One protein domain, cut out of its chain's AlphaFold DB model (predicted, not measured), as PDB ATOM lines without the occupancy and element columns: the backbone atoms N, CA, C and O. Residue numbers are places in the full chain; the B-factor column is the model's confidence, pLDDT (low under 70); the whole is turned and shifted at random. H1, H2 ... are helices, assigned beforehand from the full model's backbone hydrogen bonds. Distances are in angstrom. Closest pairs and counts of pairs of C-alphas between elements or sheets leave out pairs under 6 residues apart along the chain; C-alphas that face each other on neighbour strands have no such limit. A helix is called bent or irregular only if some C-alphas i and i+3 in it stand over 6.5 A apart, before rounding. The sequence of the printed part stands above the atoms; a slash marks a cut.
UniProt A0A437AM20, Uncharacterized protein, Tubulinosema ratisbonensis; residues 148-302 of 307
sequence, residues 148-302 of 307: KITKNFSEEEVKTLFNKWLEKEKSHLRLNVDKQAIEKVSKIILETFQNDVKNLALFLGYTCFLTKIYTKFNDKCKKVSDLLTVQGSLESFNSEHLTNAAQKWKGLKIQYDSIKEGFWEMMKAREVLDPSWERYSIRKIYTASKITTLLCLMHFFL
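AT A GLANCE: This is residues 148 to 302 of the 307 residues of an uncharacterized protein of Tubulinosema ratisbonensis (UniProt A0A437AM20). Look for H3 running through the middle of the domain: the longest helix, H8, packs along it, and H1, H2, H5 and H6 stand round it too. H7 and the start of H8 make a corner far from this core, and the unnamed stretch of residues 217 to 238 loops out beyond H4 and H5. The printed part has 155 residues, with eight named helices, H1 to H8 in chain order, and no named strand; the class is all helix. It is compact, with a radius of gyration of the C-alphas of 14.6 A and spans of 42 by 38 by 30 A.

IN THESE COORDINATES: Find C-alpha 280 at (-19.803, -66.986, 51.812); from there H8 runs 32.0 A to C-alpha 301 at (-11.221, -38.893, 39.121). H8 is irregular, with C-alphas 281 and 284 8.3 A apart, and has a kink of 29 degrees near residue 287. H1, residues 155 to 173, begins at C-alpha 155 at (-21.898, -29.109, 37.220) and is 26.9 A long. Next come H2, residues 179 to 192, 20.1 A; H3, residues 197 to 211, 20.7 A; and H4, residues 213 to 216. H5 is residues 239 to 250, 16.6 A; H6 is residues 259 to 273, 20.5 A; H7 is residues 275 to 278.

HOW THE PARTS SIT: H1, H3 and H8 form a bundle, helices running roughly alongside one another. H8 touches H3 at Thr 293 and Gly 205, C-alphas 4.8 A apart, opposite ways at 36 degrees, only just a steep tilt. Residues 296 to 300 of H8 touch residues 161 to 165 of H1, closest at C-alphas 300 and 161, 6.4 A. H6 touches H8, closest at C-alphas 259 and 297, 6.1 A, and H3 with residues 262 to 266 alone, closest at C-alphas 266 and 202, 6.7 A. H5 touches H2, closest at C-alphas 246 and 192, 6.8 A. H4 and H2 only just touch, with 3 pairs of C-alphas within 8 A, the closest those of Tyr 214 and Ile 182, 6.2 A. H7 and H6 touch only at the corner, closest at C-alphas 277 and 271, 6.5 A. H5 and H8 are apart. In H1, H2, H5 and H6 every O i to N i+4 pair is within hydrogen-bond range; in H3 10 of 11 are and in H8 16 of 18, while H4 and H7 are too short for such a pair.

THE WHOLE: The two C-alphas farthest apart, those of Lys 148 and Lys 220, are 43.0 A apart. The printed part has no cut; the link from H4 to H5, 22 residues, is long. Mean pLDDT of the printed part is 81.0; look for values under 70 at residues 172 to 177, 210 to 216, 222 to 225, 230 to 235 and 277 to 285.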
ATOM      1  N   LYS A 148      -3.933 -37.875  45.522       94.88
ATOM      2  CA  LYS A 148      -4.947 -37.002  46.102       94.88
ATOM      3  C   LYS A 148      -5.858 -36.467  45.000       94.88
ATOM      4  O   LYS A 148      -5.394 -35.904  44.012       94.88
ATOM      5  N   ILE A 149      -7.163 -36.586  45.203       92.94
ATOM      6  CA  ILE A 149      -8.184 -36.021  44.327       92.94
ATOM      7  C   ILE A 149      -8.200 -34.508  44.544       92.94
ATOM      8  O   ILE A 149      -8.728 -34.014  45.539       92.94
ATOM      9  N   THR A 150      -7.607 -33.777  43.606       87.44
ATOM     10  CA  THR A 150      -7.546 -32.305  43.607       87.44
ATOM     11  C   THR A 150      -8.468 -31.664  42.573       87.44
ATOM     12  O   THR A 150      -8.597 -30.443  42.530       87.44
ATOM     13  N   LYS A 151      -9.106 -32.478  41.726       83.62
ATOM     14  CA  LYS A 151      -9.958 -31.998  40.642       83.62
ATOM     15  C   LYS A 151     -11.254 -31.406  41.197       83.62
ATOM     16  O   LYS A 151     -12.030 -32.103  41.847       83.62
ATOM     17  N   ASN A 152     -11.489 -30.141  40.867       85.44
ATOM     18  CA  ASN A 152     -12.788 -29.495  40.999       85.44
ATOM     19  C   ASN A 152     -13.554 -29.695  39.694       85.44
ATOM     20  O   ASN A 152     -12.973 -29.545  38.622       85.44
ATOM     21  N   PHE A 153     -14.829 -30.054  39.794       87.00
ATOM     22  CA  PHE A 153     -15.680 -30.299  38.637       87.00
ATOM     23  C   PHE A 153     -16.746 -29.214  38.552       87.00
ATOM     24  O   PHE A 153     -17.349 -28.878  39.575       87.00
ATOM     25  N   SER A 154     -17.010 -28.705  37.352       88.94
ATOM     26  CA  SER A 154     -18.240 -27.952  37.101       88.94
ATOM     27  C   SER A 154     -19.456 -28.884  37.091       88.94
ATOM     28  O   SER A 154     -19.330 -30.098  36.904       88.94
ATOM     29  N   GLU A 155     -20.654 -28.330  37.265       86.62
ATOM     30  CA  GLU A 155     -21.898 -29.109  37.220       86.62
ATOM     31  C   GLU A 155     -22.063 -29.836  35.872       86.62
ATOM     32  O   GLU A 155     -22.404 -31.022  35.816       86.62
ATOM     33  N   GLU A 156     -21.721 -29.161  34.777       88.00
ATOM     34  CA  GLU A 156     -21.743 -29.681  33.414       88.00
ATOM     35  C   GLU A 156     -20.750 -30.833  33.215       88.00
ATOM     36  O   GLU A 156     -21.080 -31.831  32.562       88.00
ATOM     37  N   GLU A 157     -19.550 -30.739  33.796       90.12
ATOM     38  CA  GLU A 157     -18.561 -31.819  33.760       90.12
ATOM     39  C   GLU A 157     -19.057 -33.048  34.522       90.12
ATOM     40  O   GLU A 157     -18.975 -34.165  34.004       90.12
ATOM     41  N   VAL A 158     -19.621 -32.859  35.721       90.12
ATOM     42  CA  VAL A 158     -20.192 -33.956  36.519       90.12
ATOM     43  C   VAL A 158     -21.316 -34.636  35.751       90.12
ATOM     44  O   VAL A 158     -21.328 -35.862  35.638       90.12
ATOM     45  N   LYS A 159     -22.231 -33.857  35.167       88.50
ATOM     46  CA  LYS A 159     -23.337 -34.374  34.355       88.50
ATOM     47  C   LYS A 159     -22.836 -35.168  33.148       88.50
ATOM     48  O   LYS A 159     -23.372 -36.234  32.841       88.50
ATOM     49  N   THR A 160     -21.788 -34.683  32.486       89.38
ATOM     50  CA  THR A 160     -21.166 -35.365  31.342       89.38
ATOM     51  C   THR A 160     -20.534 -36.691  31.762       89.38
ATOM     52  O   THR A 160     -20.804 -37.724  31.144       89.38
ATOM     53  N   LEU A 161     -19.749 -36.696  32.843       89.50
ATOM     54  CA  LEU A 161     -19.123 -37.907  33.384       89.50
ATOM     55  C   LEU A 161     -20.163 -38.930  33.829       89.50
ATOM     56  O   LEU A 161     -20.026 -40.112  33.512       89.50
ATOM     57  N   PHE A 162     -21.215 -38.469  34.504       89.06
ATOM     58  CA  PHE A 162     -22.333 -39.291  34.943       89.06
ATOM     59  C   PHE A 162     -22.991 -40.000  33.758       89.06
ATOM     60  O   PHE A 162     -23.024 -41.230  33.711       89.06
ATOM     61  N   ASN A 163     -23.433 -39.245  32.749       84.44
ATOM     62  CA  ASN A 163     -24.094 -39.810  31.574       84.44
ATOM     63  C   ASN A 163     -23.167 -40.746  30.783       84.44
ATOM     64  O   ASN A 163     -23.601 -41.812  30.345       84.44
ATOM     65  N   LYS A 164     -21.877 -40.404  30.646       86.88
ATOM     66  CA  LYS A 164     -20.891 -41.269  29.978       86.88
ATOM     67  C   LYS A 164     -20.694 -42.591  30.723       86.88
ATOM     68  O   LYS A 164     -20.607 -43.640  30.083       86.88
ATOM     69  N   TRP A 165     -20.660 -42.561  32.057       86.19
ATOM     70  CA  TRP A 165     -20.628 -43.776  32.873       86.19
ATOM     71  C   TRP A 165     -21.881 -44.627  32.644       86.19
ATOM     72  O   TRP A 165     -21.773 -45.837  32.438       86.19
ATOM     73  N   LEU A 166     -23.058 -43.998  32.598       78.69
ATOM     74  CA  LEU A 166     -24.319 -44.708  32.380       78.69
ATOM     75  C   LEU A 166     -24.370 -45.404  31.026       78.69
ATOM     76  O   LEU A 166     -24.721 -46.581  30.957       78.69
ATOM     77  N   GLU A 167     -23.998 -44.707  29.956       78.75
ATOM     78  CA  GLU A 167     -23.980 -45.280  28.609       78.75
ATOM     79  C   GLU A 167     -22.962 -46.423  28.493       78.75
ATOM     80  O   GLU A 167     -23.241 -47.459  27.882       78.75
ATOM     81  N   LYS A 168     -21.804 -46.292  29.154       79.38
ATOM     82  CA  LYS A 168     -20.801 -47.358  29.234       79.38
ATOM     83  C   LYS A 168     -21.356 -48.603  29.929       79.38
ATOM     84  O   LYS A 168     -21.237 -49.700  29.380       79.38
ATOM     85  N   GLU A 169     -21.994 -48.447  31.086       75.00
ATOM     86  CA  GLU A 169     -22.595 -49.565  31.822       75.00
ATOM     87  C   GLU A 169     -23.775 -50.178  31.056       75.00
ATOM     88  O   GLU A 169     -23.874 -51.402  30.948       75.00
ATOM     89  N   LYS A 170     -24.628 -49.355  30.432       72.75
ATOM     90  CA  LYS A 170     -25.733 -49.804  29.572       72.75
ATOM     91  C   LYS A 170     -25.235 -50.666  28.414       72.75
ATOM     92  O   LYS A 170     -25.768 -51.755  28.195       72.75
ATOM     93  N   SER A 171     -24.208 -50.200  27.701       70.88
ATOM     94  CA  SER A 171     -23.575 -50.930  26.598       70.88
ATOM     95  C   SER A 171     -22.940 -52.235  27.084       70.88
ATOM     96  O   SER A 171     -23.181 -53.305  26.518       70.88
ATOM     97  N   HIS A 172     -22.201 -52.180  28.198       65.62
ATOM     98  CA  HIS A 172     -21.536 -53.344  28.777       65.62
ATOM     99  C   HIS A 172     -22.525 -54.438  29.206       65.62
ATOM    100  O   HIS A 172     -22.286 -55.628  28.981       65.62
ATOM    101  N   LEU A 173     -23.655 -54.030  29.782       62.62
ATOM    102  CA  LEU A 173     -24.700 -54.911  30.297       62.62
ATOM    103  C   LEU A 173     -25.784 -55.251  29.260       62.62
ATOM    104  O   LEU A 173     -26.667 -56.057  29.563       62.62
ATOM    105  N   ARG A 174     -25.714 -54.676  28.048       65.94
ATOM    106  CA  ARG A 174     -26.703 -54.823  26.960       65.94
ATOM    107  C   ARG A 174     -28.135 -54.547  27.420       65.94
ATOM    108  O   ARG A 174     -29.061 -55.296  27.112       65.94
ATOM    109  N   LEU A 175     -28.308 -53.489  28.202       66.19
ATOM    110  CA  LEU A 175     -29.600 -53.158  28.787       66.19
ATOM    111  C   LEU A 175     -30.432 -52.330  27.807       66.19
ATOM    112  O   LEU A 175     -29.994 -51.277  27.339       66.19
ATOM    113  N   ASN A 176     -31.656 -52.782  27.533       69.44
ATOM    114  CA  ASN A 176     -32.630 -51.994  26.789       69.44
ATOM    115  C   ASN A 176     -33.363 -51.058  27.757       69.44
ATOM    116  O   ASN A 176     -34.364 -51.430  28.364       69.44
ATOM    117  N   VAL A 177     -32.785 -49.878  27.965       68.88
ATOM    118  CA  VAL A 177     -33.278 -48.855  28.891       68.88
ATOM    119  C   VAL A 177     -33.766 -47.657  28.092       68.88
ATOM    120  O   VAL A 177     -33.017 -47.130  27.259       68.88
ATOM    121  N   ASP A 178     -34.982 -47.210  28.402       74.75
ATOM    122  CA  ASP A 178     -35.570 -45.984  27.870       74.75
ATOM    123  C   ASP A 178     -34.737 -44.748  28.256       74.75
ATOM    124  O   ASP A 178     -34.380 -44.555  29.421       74.75
ATOM    125  N   LYS A 179     -34.441 -43.887  27.276       79.25
ATOM    126  CA  LYS A 179     -33.709 -42.631  27.494       79.25
ATOM    127  C   LYS A 179     -34.416 -41.732  28.510       79.25
ATOM    128  O   LYS A 179     -33.740 -41.136  29.340       79.25
ATOM    129  N   GLN A 180     -35.750 -41.702  28.516       81.94
ATOM    130  CA  GLN A 180     -36.507 -40.892  29.478       81.94
ATOM    131  C   GLN A 180     -36.303 -41.365  30.924       81.94
ATOM    132  O   GLN A 180     -36.241 -40.554  31.848       81.94
ATOM    133  N   ALA A 181     -36.168 -42.678  31.136       79.75
ATOM    134  CA  ALA A 181     -35.863 -43.231  32.452       79.75
ATOM    135  C   ALA A 181     -34.445 -42.846  32.905       79.75
ATOM    136  O   ALA A 181     -34.251 -42.497  34.068       79.75
ATOM    137  N   ILE A 182     -33.473 -42.853  31.983       78.25
ATOM    138  CA  ILE A 182     -32.100 -42.399  32.256       78.25
ATOM    139  C   ILE A 182     -32.114 -40.932  32.680       78.25
ATOM    140  O   ILE A 182     -31.594 -40.609  33.739       78.25
ATOM    141  N   GLU A 183     -32.762 -40.059  31.910       83.12
ATOM    142  CA  GLU A 183     -32.823 -38.624  32.202       83.12
ATOM    143  C   GLU A 183     -33.443 -38.324  33.570       83.12
ATOM    144  O   GLU A 183     -32.891 -37.532  34.336       83.12
ATOM    145  N   LYS A 184     -34.552 -38.991  33.915       85.56
ATOM    146  CA  LYS A 184     -35.204 -38.842  35.224       85.56
ATOM    147  C   LYS A 184     -34.297 -39.272  36.374       85.56
ATOM    148  O   LYS A 184     -34.143 -38.533  37.343       85.56
ATOM    149  N   VAL A 185     -33.688 -40.450  36.265       83.88
ATOM    150  CA  VAL A 185     -32.784 -40.978  37.294       83.88
ATOM    151  C   VAL A 185     -31.549 -40.086  37.440       83.88
ATOM    152  O   VAL A 185     -31.189 -39.735  38.563       83.88
ATOM    153  N   SER A 186     -30.940 -39.671  36.323       85.12
ATOM    154  CA  SER A 186     -29.807 -38.740  36.313       85.12
ATOM    155  C   SER A 186     -30.154 -37.450  37.042       85.12
ATOM    156  O   SER A 186     -29.387 -37.016  37.896       85.12
ATOM    157  N   LYS A 187     -31.319 -36.863  36.745       88.06
ATOM    158  CA  LYS A 187     -31.779 -35.624  37.377       88.06
ATOM    159  C   LYS A 187     -31.879 -35.770  38.898       88.06
ATOM    160  O   LYS A 187     -31.249 -34.999  39.609       88.06
ATOM    161  N   ILE A 188     -32.576 -36.799  39.387       88.69
ATOM    162  CA  ILE A 188     -32.772 -37.032  40.830       88.69
ATOM    163  C   ILE A 188     -31.431 -37.200  41.558       88.69
ATOM    164  O   ILE A 188     -31.216 -36.623  42.626       88.69
ATOM    165  N   ILE A 189     -30.518 -37.996  40.992       89.69
ATOM    166  CA  ILE A 189     -29.222 -38.270  41.622       89.69
ATOM    167  C   ILE A 189     -28.354 -37.007  41.627       89.69
ATOM    168  O   ILE A 189     -27.821 -36.646  42.674       89.69
ATOM    169  N   LEU A 190     -28.237 -36.312  40.491       90.19
ATOM    170  CA  LEU A 190     -27.427 -35.095  40.388       90.19
ATOM    171  C   LEU A 190     -27.940 -33.985  41.316       90.19
ATOM    172  O   LEU A 190     -27.137 -33.369  42.008       90.19
ATOM    173  N   GLU A 191     -29.260 -33.789  41.402       90.88
ATOM    174  CA  GLU A 191     -29.875 -32.834  42.336       90.88
ATOM    175  C   GLU A 191     -29.587 -33.206  43.798       90.88
ATOM    176  O   GLU A 191     -29.247 -32.349  44.613       90.88
ATOM    177  N   THR A 192     -29.654 -34.496  44.148       90.69
ATOM    178  CA  THR A 192     -29.423 -34.938  45.533       90.69
ATOM    179  C   THR A 192     -27.969 -34.743  45.975       90.69
ATOM    180  O   THR A 192     -27.712 -34.386  47.131       90.69
ATOM    181  N   PHE A 193     -27.007 -34.962  45.078       90.50
ATOM    182  CA  PHE A 193     -25.568 -34.855  45.355       90.50
ATOM    183  C   PHE A 193     -24.937 -33.577  44.787       90.50
ATOM    184  O   PHE A 193     -23.744 -33.561  44.471       90.50
ATOM    185  N   GLN A 194     -25.714 -32.499  44.672       87.44
ATOM    186  CA  GLN A 194     -25.201 -31.204  44.241       87.44
ATOM    187  C   GLN A 194     -23.971 -30.814  45.081       87.44
ATOM    188  O   GLN A 194     -24.012 -30.849  46.312       87.44
ATOM    189  N   ASN A 195     -22.869 -30.474  44.407       85.81
ATOM    190  CA  ASN A 195     -21.568 -30.132  45.004       85.81
ATOM    191  C   ASN A 195     -20.863 -31.256  45.799       85.81
ATOM    192  O   ASN A 195     -19.869 -30.988  46.469       85.81
ATOM    193  N   ASP A 196     -21.313 -32.511  45.705       91.19
ATOM    194  CA  ASP A 196     -20.696 -33.670  46.368       91.19
ATOM    195  C   ASP A 196     -20.416 -34.806  45.372       91.19
ATOM    196  O   ASP A 196     -20.987 -35.899  45.406       91.19
ATOM    197  N   VAL A 197     -19.496 -34.525  44.447       91.75
ATOM    198  CA  VAL A 197     -19.088 -35.454  43.379       91.75
ATOM    199  C   VAL A 197     -18.478 -36.736  43.947       91.75
ATOM    200  O   VAL A 197     -18.628 -37.811  43.365       91.75
ATOM    201  N   LYS A 198     -17.806 -36.634  45.099       93.56
ATOM    202  CA  LYS A 198     -17.198 -37.772  45.790       93.56
ATOM    203  C   LYS A 198     -18.269 -38.778  46.220       93.56
ATOM    204  O   LYS A 198     -18.225 -39.941  45.808       93.56
ATOM    205  N   ASN A 199     -19.285 -38.341  46.964       93.81
ATOM    206  CA  ASN A 199     -20.370 -39.240  47.355       93.81
ATOM    207  C   ASN A 199     -21.236 -39.677  46.172       93.81
ATOM    208  O   ASN A 199     -21.658 -40.832  46.151       93.81
ATOM    209  N   LEU A 200     -21.444 -38.818  45.170       92.88
ATOM    210  CA  LEU A 200     -22.143 -39.183  43.934       92.88
ATOM    211  C   LEU A 200     -21.469 -40.370  43.229       92.88
ATOM    212  O   LEU A 200     -22.142 -41.343  42.892       92.88
ATOM    213  N   ALA A 201     -20.149 -40.313  43.023       92.44
ATOM    214  CA  ALA A 201     -19.407 -41.372  42.340       92.44
ATOM    215  C   ALA A 201     -19.479 -42.702  43.106       92.44
ATOM    216  O   ALA A 201     -19.693 -43.761  42.511       92.44
ATOM    217  N   LEU A 202     -19.361 -42.654  44.438       92.94
ATOM    218  CA  LEU A 202     -19.541 -43.827  45.287       92.94
ATOM    219  C   LEU A 202     -20.964 -44.391  45.177       92.94
ATOM    220  O   LEU A 202     -21.131 -45.562  44.823       92.94
ATOM    221  N   PHE A 203     -21.983 -43.563  45.416       91.25
ATOM    222  CA  PHE A 203     -23.387 -43.958  45.329       91.25
ATOM    223  C   PHE A 203     -23.697 -44.612  43.982       91.25
ATOM    224  O   PHE A 203     -24.307 -45.682  43.931       91.25
ATOM    225  N   LEU A 204     -23.217 -44.013  42.891       87.62
ATOM    226  CA  LEU A 204     -23.421 -44.512  41.539       87.62
ATOM    227  C   LEU A 204     -22.738 -45.862  41.311       87.62
ATOM    228  O   LEU A 204     -23.370 -46.796  40.810       87.62
ATOM    229  N   GLY A 205     -21.470 -45.993  41.711       84.19
ATOM    230  CA  GLY A 205     -20.724 -47.247  41.619       84.19
ATOM    231  C   GLY A 205     -21.378 -48.388  42.404       84.19
ATOM    232  O   GLY A 205     -21.343 -49.538  41.967       84.19
ATOM    233  N   TYR A 206     -22.009 -48.078  43.538       83.00
ATOM    234  CA  TYR A 206     -22.725 -49.056  44.353       83.00
ATOM    235  C   TYR A 206     -24.078 -49.453  43.763       83.00
ATOM    236  O   TYR A 206     -24.363 -50.634  43.558       83.00
ATOM    237  N   THR A 207     -24.914 -48.468  43.454       78.62
ATOM    238  CA  THR A 207     -26.292 -48.711  43.026       78.62
ATOM    239  C   THR A 207     -26.365 -49.299  41.617       78.62
ATOM    240  O   THR A 207     -27.184 -50.192  41.385       78.62
ATOM    241  N   CYS A 208     -25.465 -48.907  40.700       73.81
ATOM    242  CA  CYS A 208     -25.384 -49.500  39.357       73.81
ATOM    243  C   CYS A 208     -25.095 -50.998  39.424       73.81
ATOM    244  O   CYS A 208     -25.675 -51.773  38.661       73.81
ATOM    245  N   PHE A 209     -24.234 -51.401  40.364       71.25
ATOM    246  CA  PHE A 209     -23.932 -52.802  40.606       71.25
ATOM    247  C   PHE A 209     -25.163 -53.571  41.103       71.25
ATOM    248  O   PHE A 209     -25.481 -54.633  40.569       71.25
ATOM    249  N   LEU A 210     -25.850 -53.039  42.118       65.94
ATOM    250  CA  LEU A 210     -26.934 -53.746  42.801       65.94
ATOM    251  C   LEU A 210     -28.180 -53.939  41.940       65.94
ATOM    252  O   LEU A 210     -28.770 -55.015  41.916       65.94
ATOM    253  N   THR A 211     -28.614 -52.888  41.256       56.84
ATOM    254  CA  THR A 211     -30.011 -52.809  40.796       56.84
ATOM    255  C   THR A 211     -30.141 -52.803  39.284       56.84
ATOM    256  O   THR A 211     -31.259 -52.816  38.770       56.84
ATOM    257  N   LYS A 212     -29.017 -52.763  38.545       61.84
ATOM    258  CA  LYS A 212     -29.019 -52.372  37.126       61.84
ATOM    259  C   LYS A 212     -29.930 -51.152  36.926       61.84
ATOM    260  O   LYS A 212     -30.745 -51.183  35.999       61.84
ATOM    261  N   ILE A 213     -29.831 -50.183  37.860       57.47
ATOM    262  CA  ILE A 213     -30.777 -49.093  38.192       57.47
ATOM    263  C   ILE A 213     -31.802 -48.876  37.073       57.47
ATOM    264  O   ILE A 213     -32.993 -49.114  37.193       57.47
ATOM    265  N   TYR A 214     -31.346 -48.534  35.891       61.00
ATOM    266  CA  TYR A 214     -32.205 -48.044  34.829       61.00
ATOM    267  C   TYR A 214     -33.203 -49.059  34.232       61.00
ATOM    268  O   TYR A 214     -34.258 -48.652  33.760       61.00
ATOM    269  N   THR A 215     -32.940 -50.373  34.263       63.88
ATOM    270  CA  THR A 215     -33.880 -51.368  33.677       63.88
ATOM    271  C   THR A 215     -35.117 -51.643  34.512       63.88
ATOM    272  O   THR A 215     -36.072 -52.245  34.025       63.88
ATOM    273  N   LYS A 216     -35.079 -51.256  35.784       69.81
ATOM    274  CA  LYS A 216     -36.115 -51.575  36.763       69.81
ATOM    275  C   LYS A 216     -36.861 -50.318  37.214       69.81
ATOM    276  O   LYS A 216     -37.757 -50.413  38.043       69.81
ATOM    277  N   PHE A 217     -36.546 -49.156  36.644       74.19
ATOM    278  CA  PHE A 217     -37.259 -47.920  36.937       74.19
ATOM    279  C   PHE A 217     -38.684 -47.946  36.356       74.19
ATOM    280  O   PHE A 217     -38.878 -48.125  35.155       74.19
ATOM    281  N   ASN A 218     -39.683 -47.766  37.216       78.38
ATOM    282  CA  ASN A 218     -41.100 -47.679  36.891       78.38
ATOM    283  C   ASN A 218     -41.822 -46.820  37.939       78.38
ATOM    284  O   ASN A 218     -42.059 -47.265  39.064       78.38
ATOM    285  N   ASP A 219     -42.250 -45.620  37.540       75.62
ATOM    286  CA  ASP A 219     -42.952 -44.671  38.419       75.62
ATOM    287  C   ASP A 219     -44.284 -45.210  38.980       75.62
ATOM    288  O   ASP A 219     -44.780 -44.708  39.984       75.62
ATOM    289  N   LYS A 220     -44.861 -46.258  38.380       74.69
ATOM    290  CA  LYS A 220     -46.120 -46.871  38.838       74.69
ATOM    291  C   LYS A 220     -45.919 -47.977  39.882       74.69
ATOM    292  O   LYS A 220     -46.902 -48.564  40.336       74.69
ATOM    293  N   CYS A 221     -44.676 -48.307  40.243       71.94
ATOM    294  CA  CYS A 221     -44.404 -49.342  41.237       71.94
ATOM    295  C   CYS A 221     -44.814 -48.885  42.649       71.94
ATOM    296  O   CYS A 221     -44.472 -47.781  43.071       71.94
ATOM    297  N   LYS A 222     -45.515 -49.767  43.379       67.12
ATOM    298  CA  LYS A 222     -45.928 -49.582  44.785       67.12
ATOM    299  C   LYS A 222     -45.126 -50.424  45.786       67.12
ATOM    300  O   LYS A 222     -45.364 -50.335  46.985       67.12
ATOM    301  N   LYS A 223     -44.254 -51.316  45.309       65.44
ATOM    302  CA  LYS A 223     -43.557 -52.283  46.164       65.44
ATOM    303  C   LYS A 223     -42.346 -51.608  46.801       65.44
ATOM    304  O   LYS A 223     -41.525 -51.043  46.088       65.44
ATOM    305  N   VAL A 224     -42.257 -51.694  48.127       60.03
ATOM    306  CA  VAL A 224     -41.188 -51.087  48.923       60.03
ATOM    307  C   VAL A 224     -40.009 -52.044  48.978       60.03
ATOM    308  O   VAL A 224     -40.109 -53.150  49.503       60.03
ATOM    309  N   SER A 225     -38.884 -51.624  48.434       63.97
ATOM    310  CA  SER A 225     -37.653 -52.412  48.442       63.97
ATOM    311  C   SER A 225     -36.473 -51.468  48.525       63.97
ATOM    312  O   SER A 225     -36.422 -50.471  47.801       63.97
ATOM    313  N   ASP A 226     -35.542 -51.791  49.413       72.50
ATOM    314  CA  ASP A 226     -34.364 -50.973  49.651       72.50
ATOM    315  C   ASP A 226     -33.348 -51.167  48.513       72.50
ATOM    316  O   ASP A 226     -32.772 -52.247  48.353       72.50
ATOM    317  N   LEU A 227     -33.132 -50.098  47.733       76.44
ATOM    318  CA  LEU A 227     -32.166 -50.032  46.628       76.44
ATOM    319  C   LEU A 227     -30.717 -50.267  47.073       76.44
ATOM    320  O   LEU A 227     -29.855 -50.510  46.227       76.44
ATOM    321  N   LEU A 228     -30.443 -50.167  48.373       78.38
ATOM    322  CA  LEU A 228     -29.117 -50.317  48.957       78.38
ATOM    323  C   LEU A 228     -28.850 -51.733  49.487       78.38
ATOM    324  O   LEU A 228     -27.904 -51.920  50.240       78.38
ATOM    325  N   THR A 229     -29.657 -52.734  49.112       73.94
ATOM    326  CA  THR A 229     -29.467 -54.127  49.554       73.94
ATOM    327  C   THR A 229     -29.432 -55.114  48.383       73.94
ATOM    328  O   THR A 229     -30.128 -54.953  47.382       73.94
ATOM    329  N   VAL A 230     -28.633 -56.175  48.511       65.06
ATOM    330  CA  VAL A 230     -28.516 -57.304  47.573       65.06
ATOM    331  C   VAL A 230     -29.753 -58.199  47.636       65.06
ATOM    332  O   VAL A 230     -30.183 -58.738  46.618       65.06
ATOM    333  N   GLN A 231     -30.342 -58.362  48.827       58.03
ATOM    334  CA  GLN A 231     -31.558 -59.164  49.019       58.03
ATOM    335  C   GLN A 231     -32.796 -58.498  48.411       58.03
ATOM    336  O   GLN A 231     -33.707 -59.188  47.961       58.03
ATOM    337  N   GLY A 232     -32.796 -57.168  48.321       50.91
ATOM    338  CA  GLY A 232     -33.825 -56.371  47.664       50.91
ATOM    339  C   GLY A 232     -33.757 -56.387  46.137       50.91
ATOM    340  O   GLY A 232     -34.134 -55.387  45.538       50.91
ATOM    341  N   SER A 233     -33.274 -57.472  45.507       51.81
ATOM    342  CA  SER A 233     -33.245 -57.679  44.048       51.81
ATOM    343  C   SER A 233     -34.554 -57.202  43.417       51.81
ATOM    344  O   SER A 233     -35.597 -57.855  43.482       51.81
ATOM    345  N   LEU A 234     -34.483 -56.020  42.831       55.38
ATOM    346  CA  LEU A 234     -35.635 -55.167  42.678       55.38
ATOM    347  C   LEU A 234     -36.311 -55.450  41.337       55.38
ATOM    348  O   LEU A 234     -35.753 -55.170  40.276       55.38
ATOM    349  N   GLU A 235     -37.513 -56.027  41.360       58.97
ATOM    350  CA  GLU A 235     -38.298 -56.235  40.136       58.97
ATOM    351  C   GLU A 235     -38.739 -54.901  39.512       58.97
ATOM    352  O   GLU A 235     -38.836 -54.829  38.285       58.97
ATOM    353  N   SER A 236     -38.958 -53.853  40.326       71.50
ATOM    354  CA  SER A 236     -39.127 -52.462  39.871       71.50
ATOM    355  C   SER A 236     -39.079 -51.418  41.006       71.50
ATOM    356  O   SER A 236     -39.574 -51.703  42.090       71.50
ATOM    357  N   PHE A 237     -38.554 -50.211  40.768       78.06
ATOM    358  CA  PHE A 237     -38.506 -49.088  41.730       78.06
ATOM    359  C   PHE A 237     -38.893 -47.752  41.077       78.06
ATOM    360  O   PHE A 237     -38.925 -47.654  39.856       78.06
ATOM    361  N   ASN A 238     -39.158 -46.712  41.870       84.00
ATOM    362  CA  ASN A 238     -39.592 -45.393  41.386       84.00
ATOM    363  C   ASN A 238     -38.707 -44.245  41.923       84.00
ATOM    364  O   ASN A 238     -37.718 -44.472  42.627       84.00
ATOM    365  N   SER A 239     -39.091 -43.010  41.600       86.69
ATOM    366  CA  SER A 239     -38.399 -41.780  42.006       86.69
ATOM    367  C   SER A 239     -38.270 -41.597  43.531       86.69
ATOM    368  O   SER A 239     -37.228 -41.153  44.015       86.69
ATOM    369  N   GLU A 240     -39.290 -41.980  44.303       86.44
ATOM    370  CA  GLU A 240     -39.288 -41.882  45.769       86.44
ATOM    371  C   GLU A 240     -38.262 -42.839  46.384       86.44
ATOM    372  O   GLU A 240     -37.439 -42.433  47.204       86.44
ATOM    373  N   HIS A 241     -38.234 -44.094  45.919       85.38
ATOM    374  CA  HIS A 241     -37.242 -45.074  46.361       85.38
ATOM    375  C   HIS A 241     -35.814 -44.569  46.125       85.38
ATOM    376  O   HIS A 241     -34.966 -44.675  47.011       85.38
ATOM    377  N   LEU A 242     -35.555 -43.997  44.943       86.56
ATOM    378  CA  LEU A 242     -34.242 -43.469  44.579       86.56
ATOM    379  C   LEU A 242     -33.830 -42.289  45.461       86.56
ATOM    380  O   LEU A 242     -32.692 -42.244  45.927       86.56
ATOM    381  N   THR A 243     -34.765 -41.381  45.728       88.56
ATOM    382  CA  THR A 243     -34.549 -40.239  46.624       88.56
ATOM    383  C   THR A 243     -34.209 -40.722  48.034       88.56
ATOM    384  O   THR A 243     -33.197 -40.312  48.597       88.56
ATOM    385  N   ASN A 244     -34.987 -41.665  48.573       87.88
ATOM    386  CA  ASN A 244     -34.756 -42.236  49.902       87.88
ATOM    387  C   ASN A 244     -33.394 -42.935  49.998       87.88
ATOM    388  O   ASN A 244     -32.665 -42.745  50.972       87.88
ATOM    389  N   ALA A 245     -33.011 -43.699  48.974       88.38
ATOM    390  CA  ALA A 245     -31.708 -44.356  48.918       88.38
ATOM    391  C   ALA A 245     -30.554 -43.344  48.859       88.38
ATOM    392  O   ALA A 245     -29.569 -43.487  49.582       88.38
ATOM    393  N   ALA A 246     -30.680 -42.299  48.040       89.81
ATOM    394  CA  ALA A 246     -29.674 -41.249  47.942       89.81
ATOM    395  C   ALA A 246     -29.535 -40.466  49.261       89.81
ATOM    396  O   ALA A 246     -28.419 -40.199  49.707       89.81
ATOM    397  N   GLN A 247     -30.644 -40.172  49.947       90.19
ATOM    398  CA  GLN A 247     -30.604 -39.533  51.264       90.19
ATOM    399  C   GLN A 247     -29.984 -40.430  52.339       90.19
ATOM    400  O   GLN A 247     -29.113 -39.974  53.083       90.19
ATOM    401  N   LYS A 248     -30.363 -41.715  52.389       90.88
ATOM    402  CA  LYS A 248     -29.752 -42.703  53.294       90.88
ATOM    403  C   LYS A 248     -28.246 -42.808  53.056       90.88
ATOM    404  O   LYS A 248     -27.484 -42.843  54.019       90.88
ATOM    405  N   TRP A 249     -27.811 -42.767  51.795       92.31
ATOM    406  CA  TRP A 249     -26.395 -42.721  51.435       92.31
ATOM    407  C   TRP A 249     -25.695 -41.458  51.949       92.31
ATOM    408  O   TRP A 249     -24.665 -41.562  52.612       92.31
ATOM    409  N   LYS A 250     -26.254 -40.261  51.710       90.44
ATOM    410  CA  LYS A 250     -25.686 -39.001  52.235       90.44
ATOM    411  C   LYS A 250     -25.571 -39.004  53.760       90.44
ATOM    412  O   LYS A 250     -24.619 -38.444  54.302       90.44
ATOM    413  N   GLY A 251     -26.497 -39.672  54.449       90.69
ATOM    414  CA  GLY A 251     -26.467 -39.859  55.899       90.69
ATOM    415  C   GLY A 251     -25.212 -40.570  56.423       90.69
ATOM    416  O   GLY A 251     -24.853 -40.362  57.579       90.69
ATOM    417  N   LEU A 252     -24.507 -41.336  55.579       90.94
ATOM    418  CA  LEU A 252     -23.253 -42.011  55.938       90.94
ATOM    419  C   LEU A 252     -22.063 -41.050  56.074       90.94
ATOM    420  O   LEU A 252     -21.053 -41.431  56.659       90.94
ATOM    421  N   LYS A 253     -22.172 -39.814  55.556       89.75
ATOM    422  CA  LYS A 253     -21.150 -38.753  55.660       89.75
ATOM    423  C   LYS A 253     -19.739 -39.220  55.270       89.75
ATOM    424  O   LYS A 253     -18.762 -38.891  55.941       89.75
ATOM    425  N   ILE A 254     -19.635 -39.981  54.182       93.25
ATOM    426  CA  ILE A 254     -18.363 -40.545  53.723       93.25
ATOM    427  C   ILE A 254     -17.444 -39.419  53.234       93.25
ATOM    428  O   ILE A 254     -17.853 -38.568  52.440       93.25
ATOM    429  N   GLN A 255     -16.194 -39.440  53.692       93.50
ATOM    430  CA  GLN A 255     -15.132 -38.517  53.295       93.50
ATOM    431  C   GLN A 255     -13.896 -39.323  52.900       93.50
ATOM    432  O   GLN A 255     -13.555 -40.299  53.563       93.50
ATOM    433  N   TYR A 256     -13.242 -38.928  51.810       95.94
ATOM    434  CA  TYR A 256     -12.025 -39.573  51.321       95.94
ATOM    435  C   TYR A 256     -11.236 -38.624  50.423       95.94
ATOM    436  O   TYR A 256     -11.827 -37.803  49.717       95.94
ATOM    437  N   ASP A 257      -9.915 -38.760  50.396       95.75
ATOM    438  CA  ASP A 257      -9.013 -37.898  49.631       95.75
ATOM    439  C   ASP A 257      -8.365 -38.590  48.434       95.75
ATOM    440  O   ASP A 257      -7.876 -37.902  47.541       95.75
ATOM    441  N   SER A 258      -8.418 -39.919  48.348       96.38
ATOM    442  CA  SER A 258      -7.905 -40.700  47.213       96.38
ATOM    443  C   SER A 258      -8.913 -41.743  46.724       96.38
ATOM    444  O   SER A 258      -9.815 -42.154  47.455       96.38
ATOM    445  N   ILE A 259      -8.760 -42.230  45.486       96.19
ATOM    446  CA  ILE A 259      -9.611 -43.313  44.952       96.19
ATOM    447  C   ILE A 259      -9.522 -44.558  45.844       96.19
ATOM    448  O   ILE A 259     -10.530 -45.228  46.070       96.19
ATOM    449  N   LYS A 260      -8.330 -44.863  46.370       95.94
ATOM    450  CA  LYS A 260      -8.112 -45.990  47.280       95.94
ATOM    451  C   LYS A 260      -8.890 -45.840  48.580       95.94
ATOM    452  O   LYS A 260      -9.515 -46.802  49.015       95.94
ATOM    453  N   GLU A 261      -8.867 -44.660  49.188       97.19
ATOM    454  CA  GLU A 261      -9.669 -44.386  50.384       97.19
ATOM    455  C   GLU A 261     -11.162 -44.495  50.080       97.19
ATOM    456  O   GLU A 261     -11.861 -45.224  50.775       97.19
ATOM    457  N   GLY A 262     -11.636 -43.889  48.985       96.19
ATOM    458  CA  GLY A 262     -13.036 -44.003  48.564       96.19
ATOM    459  C   GLY A 262     -13.467 -45.455  48.331       96.19
ATOM    460  O   GLY A 262     -14.570 -45.852  48.708       96.19
ATOM    461  N   PHE A 263     -12.584 -46.288  47.775       94.88
ATOM    462  CA  PHE A 263     -12.816 -47.726  47.637       94.88
ATOM    463  C   PHE A 263     -12.987 -48.430  48.991       94.88
ATOM    464  O   PHE A 263     -13.888 -49.258  49.133       94.88
ATOM    465  N   TRP A 264     -12.158 -48.119  49.988       94.56
ATOM    466  CA  TRP A 264     -12.275 -48.725  51.317       94.56
ATOM    467  C   TRP A 264     -13.488 -48.218  52.089       94.56
ATOM    468  O   TRP A 264     -14.189 -49.022  52.700       94.56
ATOM    469  N   GLU A 265     -13.789 -46.925  52.005       94.94
ATOM    470  CA  GLU A 265     -15.000 -46.355  52.597       94.94
ATOM    471  C   GLU A 265     -16.266 -46.952  51.976       94.94
ATOM    472  O   GLU A 265     -17.208 -47.288  52.691       94.94
ATOM    473  N   MET A 266     -16.266 -47.212  50.664       90.94
ATOM    474  CA  MET A 266     -17.325 -47.988  50.018       90.94
ATOM    475  C   MET A 266     -17.474 -49.381  50.636       90.94
ATOM    476  O   MET A 266     -18.597 -49.831  50.836       90.94
ATOM    477  N   MET A 267     -16.378 -50.094  50.922       88.88
ATOM    478  CA  MET A 267     -16.474 -51.428  51.533       88.88
ATOM    479  C   MET A 267     -17.135 -51.369  52.914       88.88
ATOM    480  O   MET A 267     -18.041 -52.156  53.167       88.88
ATOM    481  N   LYS A 268     -16.760 -50.392  53.748       89.69
ATOM    482  CA  LYS A 268     -17.375 -50.177  55.069       89.69
ATOM    483  C   LYS A 268     -18.855 -49.806  54.954       89.69
ATOM    484  O   LYS A 268     -19.704 -50.390  55.619       89.69
ATOM    485  N   ALA A 269     -19.180 -48.863  54.067       90.19
ATOM    486  CA  ALA A 269     -20.551 -48.411  53.837       90.19
ATOM    487  C   ALA A 269     -21.481 -49.565  53.437       90.19
ATOM    488  O   ALA A 269     -22.625 -49.630  53.877       90.19
ATOM    489  N   ARG A 270     -20.984 -50.508  52.633       84.00
ATOM    490  CA  ARG A 270     -21.747 -51.689  52.207       84.00
ATOM    491  C   ARG A 270     -22.134 -52.598  53.355       84.00
ATOM    492  O   ARG A 270     -23.259 -53.079  53.356       84.00
ATOM    493  N   GLU A 271     -21.217 -52.842  54.282       82.06
ATOM    494  CA  GLU A 271     -21.463 -53.694  55.450       82.06
ATOM    495  C   GLU A 271     -22.531 -53.071  56.357       82.06
ATOM    496  O   GLU A 271     -23.417 -53.770  56.840       82.06
ATOM    497  N   VAL A 272     -22.514 -51.740  56.497       85.69
ATOM    498  CA  VAL A 272     -23.539 -50.988  57.237       85.69
ATOM    499  C   VAL A 272     -24.903 -51.046  56.541       85.69
ATOM    500  O   VAL A 272     -25.931 -51.203  57.198       85.69
ATOM    501  N   LEU A 273     -24.929 -50.891  55.216       83.25
ATOM    502  CA  LEU A 273     -26.170 -50.843  54.441       83.25
ATOM    503  C   LEU A 273     -26.814 -52.219  54.253       83.25
ATOM    504  O   LEU A 273     -28.040 -52.322  54.269       83.25
ATOM    505  N   ASP A 274     -26.001 -53.261  54.082       78.06
ATOM    506  CA  ASP A 274     -26.458 -54.630  53.881       78.06
ATOM    507  C   ASP A 274     -25.487 -55.649  54.510       78.06
ATOM    508  O   ASP A 274     -24.587 -56.169  53.845       78.06
ATOM    509  N   PRO A 275     -25.701 -56.041  55.774       75.56
ATOM    510  CA  PRO A 275     -24.866 -57.042  56.440       75.56
ATOM    511  C   PRO A 275     -24.830 -58.411  55.737       75.56
ATOM    512  O   PRO A 275     -23.993 -59.259  56.043       75.56
ATOM    513  N   SER A 276     -25.725 -58.679  54.774       71.56
ATOM    514  CA  SER A 276     -25.739 -59.957  54.060       71.56
ATOM    515  C   SER A 276     -24.537 -60.170  53.133       71.56
ATOM    516  O   SER A 276     -24.283 -61.315  52.744       71.56
ATOM    517  N   TRP A 277     -23.756 -59.118  52.848       67.75
ATOM    518  CA  TRP A 277     -22.501 -59.187  52.089       67.75
ATOM    519  C   TRP A 277     -21.464 -60.155  52.682       67.75
ATOM    520  O   TRP A 277     -20.663 -60.711  51.929       67.75
ATOM    521  N   GLU A 278     -21.502 -60.414  53.992       60.91
ATOM    522  CA  GLU A 278     -20.565 -61.319  54.680       60.91
ATOM    523  C   GLU A 278     -20.824 -62.812  54.400       60.91
ATOM    524  O   GLU A 278     -19.999 -63.676  54.713       60.91
ATOM    525  N   ARG A 279     -21.958 -63.166  53.779       62.06
ATOM    526  CA  ARG A 279     -22.301 -64.570  53.519       62.06
ATOM    527  C   ARG A 279     -21.422 -65.151  52.402       62.06
ATOM    528  O   ARG A 279     -21.375 -64.646  51.279       62.06
ATOM    529  N   TYR A 280     -20.772 -66.289  52.685       46.00
ATOM    530  CA  TYR A 280     -19.803 -66.986  51.812       46.00
ATOM    531  C   TYR A 280     -20.282 -67.248  50.367       46.00
ATOM    532  O   TYR A 280     -19.458 -67.404  49.464       46.00
ATOM    533  N   SER A 281     -21.594 -67.266  50.120       52.03
ATOM    534  CA  SER A 281     -22.197 -67.483  48.803       52.03
ATOM    535  C   SER A 281     -22.069 -66.304  47.826       52.03
ATOM    536  O   SER A 281     -22.483 -66.434  46.680       52.03
ATOM    537  N   ILE A 282     -21.489 -65.167  48.229       58.78
ATOM    538  CA  ILE A 282     -21.494 -63.927  47.425       58.78
ATOM    539  C   ILE A 282     -20.097 -63.581  46.865       58.78
ATOM    540  O   ILE A 282     -19.938 -62.603  46.145       58.78
ATOM    541  N   ARG A 283     -19.058 -64.403  47.081       65.88
ATOM    542  CA  ARG A 283     -17.653 -64.055  46.738       65.88
ATOM    543  C   ARG A 283     -17.432 -63.513  45.314       65.88
ATOM    544  O   ARG A 283     -16.728 -62.522  45.153       65.88
ATOM    545  N   LYS A 284     -18.039 -64.112  44.281       67.38
ATOM    546  CA  LYS A 284     -17.881 -63.659  42.879       67.38
ATOM    547  C   LYS A 284     -18.534 -62.287  42.639       67.38
ATOM    548  O   LYS A 284     -17.942 -61.420  41.999       67.38
ATOM    549  N   ILE A 285     -19.729 -62.087  43.192       69.25
ATOM    550  CA  ILE A 285     -20.515 -60.841  43.156       69.25
ATOM    551  C   ILE A 285     -19.767 -59.750  43.917       69.25
ATOM    552  O   ILE A 285     -19.630 -58.636  43.431       69.25
ATOM    553  N   TYR A 286     -19.208 -60.100  45.072       74.88
ATOM    554  CA  TYR A 286     -18.414 -59.211  45.902       74.88
ATOM    555  C   TYR A 286     -17.162 -58.713  45.170       74.88
ATOM    556  O   TYR A 286     -16.944 -57.504  45.084       74.88
ATOM    557  N   THR A 287     -16.386 -59.606  44.546       77.38
ATOM    558  CA  THR A 287     -15.222 -59.204  43.735       77.38
ATOM    559  C   THR A 287     -15.632 -58.357  42.530       77.38
ATOM    560  O   THR A 287     -14.994 -57.345  42.247       77.38
ATOM    561  N   ALA A 288     -16.717 -58.710  41.835       76.69
ATOM    562  CA  ALA A 288     -17.232 -57.902  40.730       76.69
ATOM    563  C   ALA A 288     -17.643 -56.495  41.197       76.69
ATOM    564  O   ALA A 288     -17.285 -55.505  40.569       76.69
ATOM    565  N   SER A 289     -18.305 -56.403  42.348       80.06
ATOM    566  CA  SER A 289     -18.727 -55.145  42.954       80.06
ATOM    567  C   SER A 289     -17.547 -54.259  43.363       80.06
ATOM    568  O   SER A 289     -17.609 -53.038  43.215       80.06
ATOM    569  N   LYS A 290     -16.450 -54.859  43.846       86.06
ATOM    570  CA  LYS A 290     -15.185 -54.155  44.111       86.06
ATOM    571  C   LYS A 290     -14.598 -53.546  42.842       86.06
ATOM    572  O   LYS A 290     -14.232 -52.375  42.829       86.06
ATOM    573  N   ILE A 291     -14.556 -54.334  41.769       85.12
ATOM    574  CA  ILE A 291     -14.057 -53.895  40.462       85.12
ATOM    575  C   ILE A 291     -14.920 -52.755  39.913       85.12
ATOM    576  O   ILE A 291     -14.371 -51.740  39.496       85.12
ATOM    577  N   THR A 292     -16.251 -52.886  39.935       83.00
ATOM    578  CA  THR A 292     -17.168 -51.841  39.453       83.00
ATOM    579  C   THR A 292     -16.967 -50.527  40.203       83.00
ATOM    580  O   THR A 292     -16.894 -49.480  39.566       83.00
ATOM    581  N   THR A 293     -16.796 -50.563  41.529       87.44
ATOM    582  CA  THR A 293     -16.493 -49.351  42.306       87.44
ATOM    583  C   THR A 293     -15.179 -48.711  41.894       87.44
ATOM    584  O   THR A 293     -15.168 -47.510  41.647       87.44
ATOM    585  N   LEU A 294     -14.092 -49.479  41.782       89.56
ATOM    586  CA  LEU A 294     -12.805 -48.917  41.358       89.56
ATOM    587  C   LEU A 294     -12.905 -48.293  39.969       89.56
ATOM    588  O   LEU A 294     -12.473 -47.164  39.778       89.56
ATOM    589  N   LEU A 295     -13.532 -48.981  39.013       89.00
ATOM    590  CA  LEU A 295     -13.715 -48.456  37.661       89.00
ATOM    591  C   LEU A 295     -14.573 -47.188  37.634       89.00
ATOM    592  O   LEU A 295     -14.281 -46.294  36.843       89.00
ATOM    593  N   CYS A 296     -15.598 -47.103  38.484       90.12
ATOM    594  CA  CYS A 296     -16.436 -45.914  38.610       90.12
ATOM    595  C   CYS A 296     -15.626 -44.741  39.171       90.12
ATOM    596  O   CYS A 296     -15.564 -43.684  38.553       90.12
ATOM    597  N   LEU A 297     -14.913 -44.940  40.281       93.25
ATOM    598  CA  LEU A 297     -14.067 -43.900  40.868       93.25
ATOM    599  C   LEU A 297     -12.965 -43.445  39.904       93.25
ATOM    600  O   LEU A 297     -12.743 -42.250  39.736       93.25
ATOM    601  N   MET A 298     -12.315 -44.382  39.215       92.62
ATOM    602  CA  MET A 298     -11.314 -44.069  38.196       92.62
ATOM    603  C   MET A 298     -11.905 -43.278  37.027       92.62
ATOM    604  O   MET A 298     -11.249 -42.373  36.534       92.62
ATOM    605  N   HIS A 299     -13.133 -43.582  36.600       91.00
ATOM    606  CA  HIS A 299     -13.822 -42.833  35.543       91.00
ATOM    607  C   HIS A 299     -14.074 -41.373  35.928       91.00
ATOM    608  O   HIS A 299     -13.939 -40.492  35.087       91.00
ATOM    609  N   PHE A 300     -14.420 -41.106  37.188       91.50
ATOM    610  CA  PHE A 300     -14.649 -39.736  37.650       91.50
ATOM    611  C   PHE A 300     -13.344 -38.975  37.894       91.50
ATOM    612  O   PHE A 300     -13.239 -37.809  37.518       91.50
ATOM    613  N   PHE A 301     -12.356 -39.610  38.531       93.19
ATOM    614  CA  PHE A 301     -11.221 -38.893  39.121       93.19
ATOM    615  C   PHE A 301      -9.898 -39.049  38.374       93.19
ATOM    616  O   PHE A 301      -8.980 -38.278  38.642       93.19
ATOM    617  N   LEU A 302      -9.779 -39.992  37.432       89.69
ATOM    618  CA  LEU A 302      -8.600 -40.080  36.575       89.69
ATOM    619  C   LEU A 302      -8.856 -39.399  35.224       89.69
ATOM    620  O   LEU A 302      -9.974 -39.448  34.713       89.69
TER     621      LEU A 302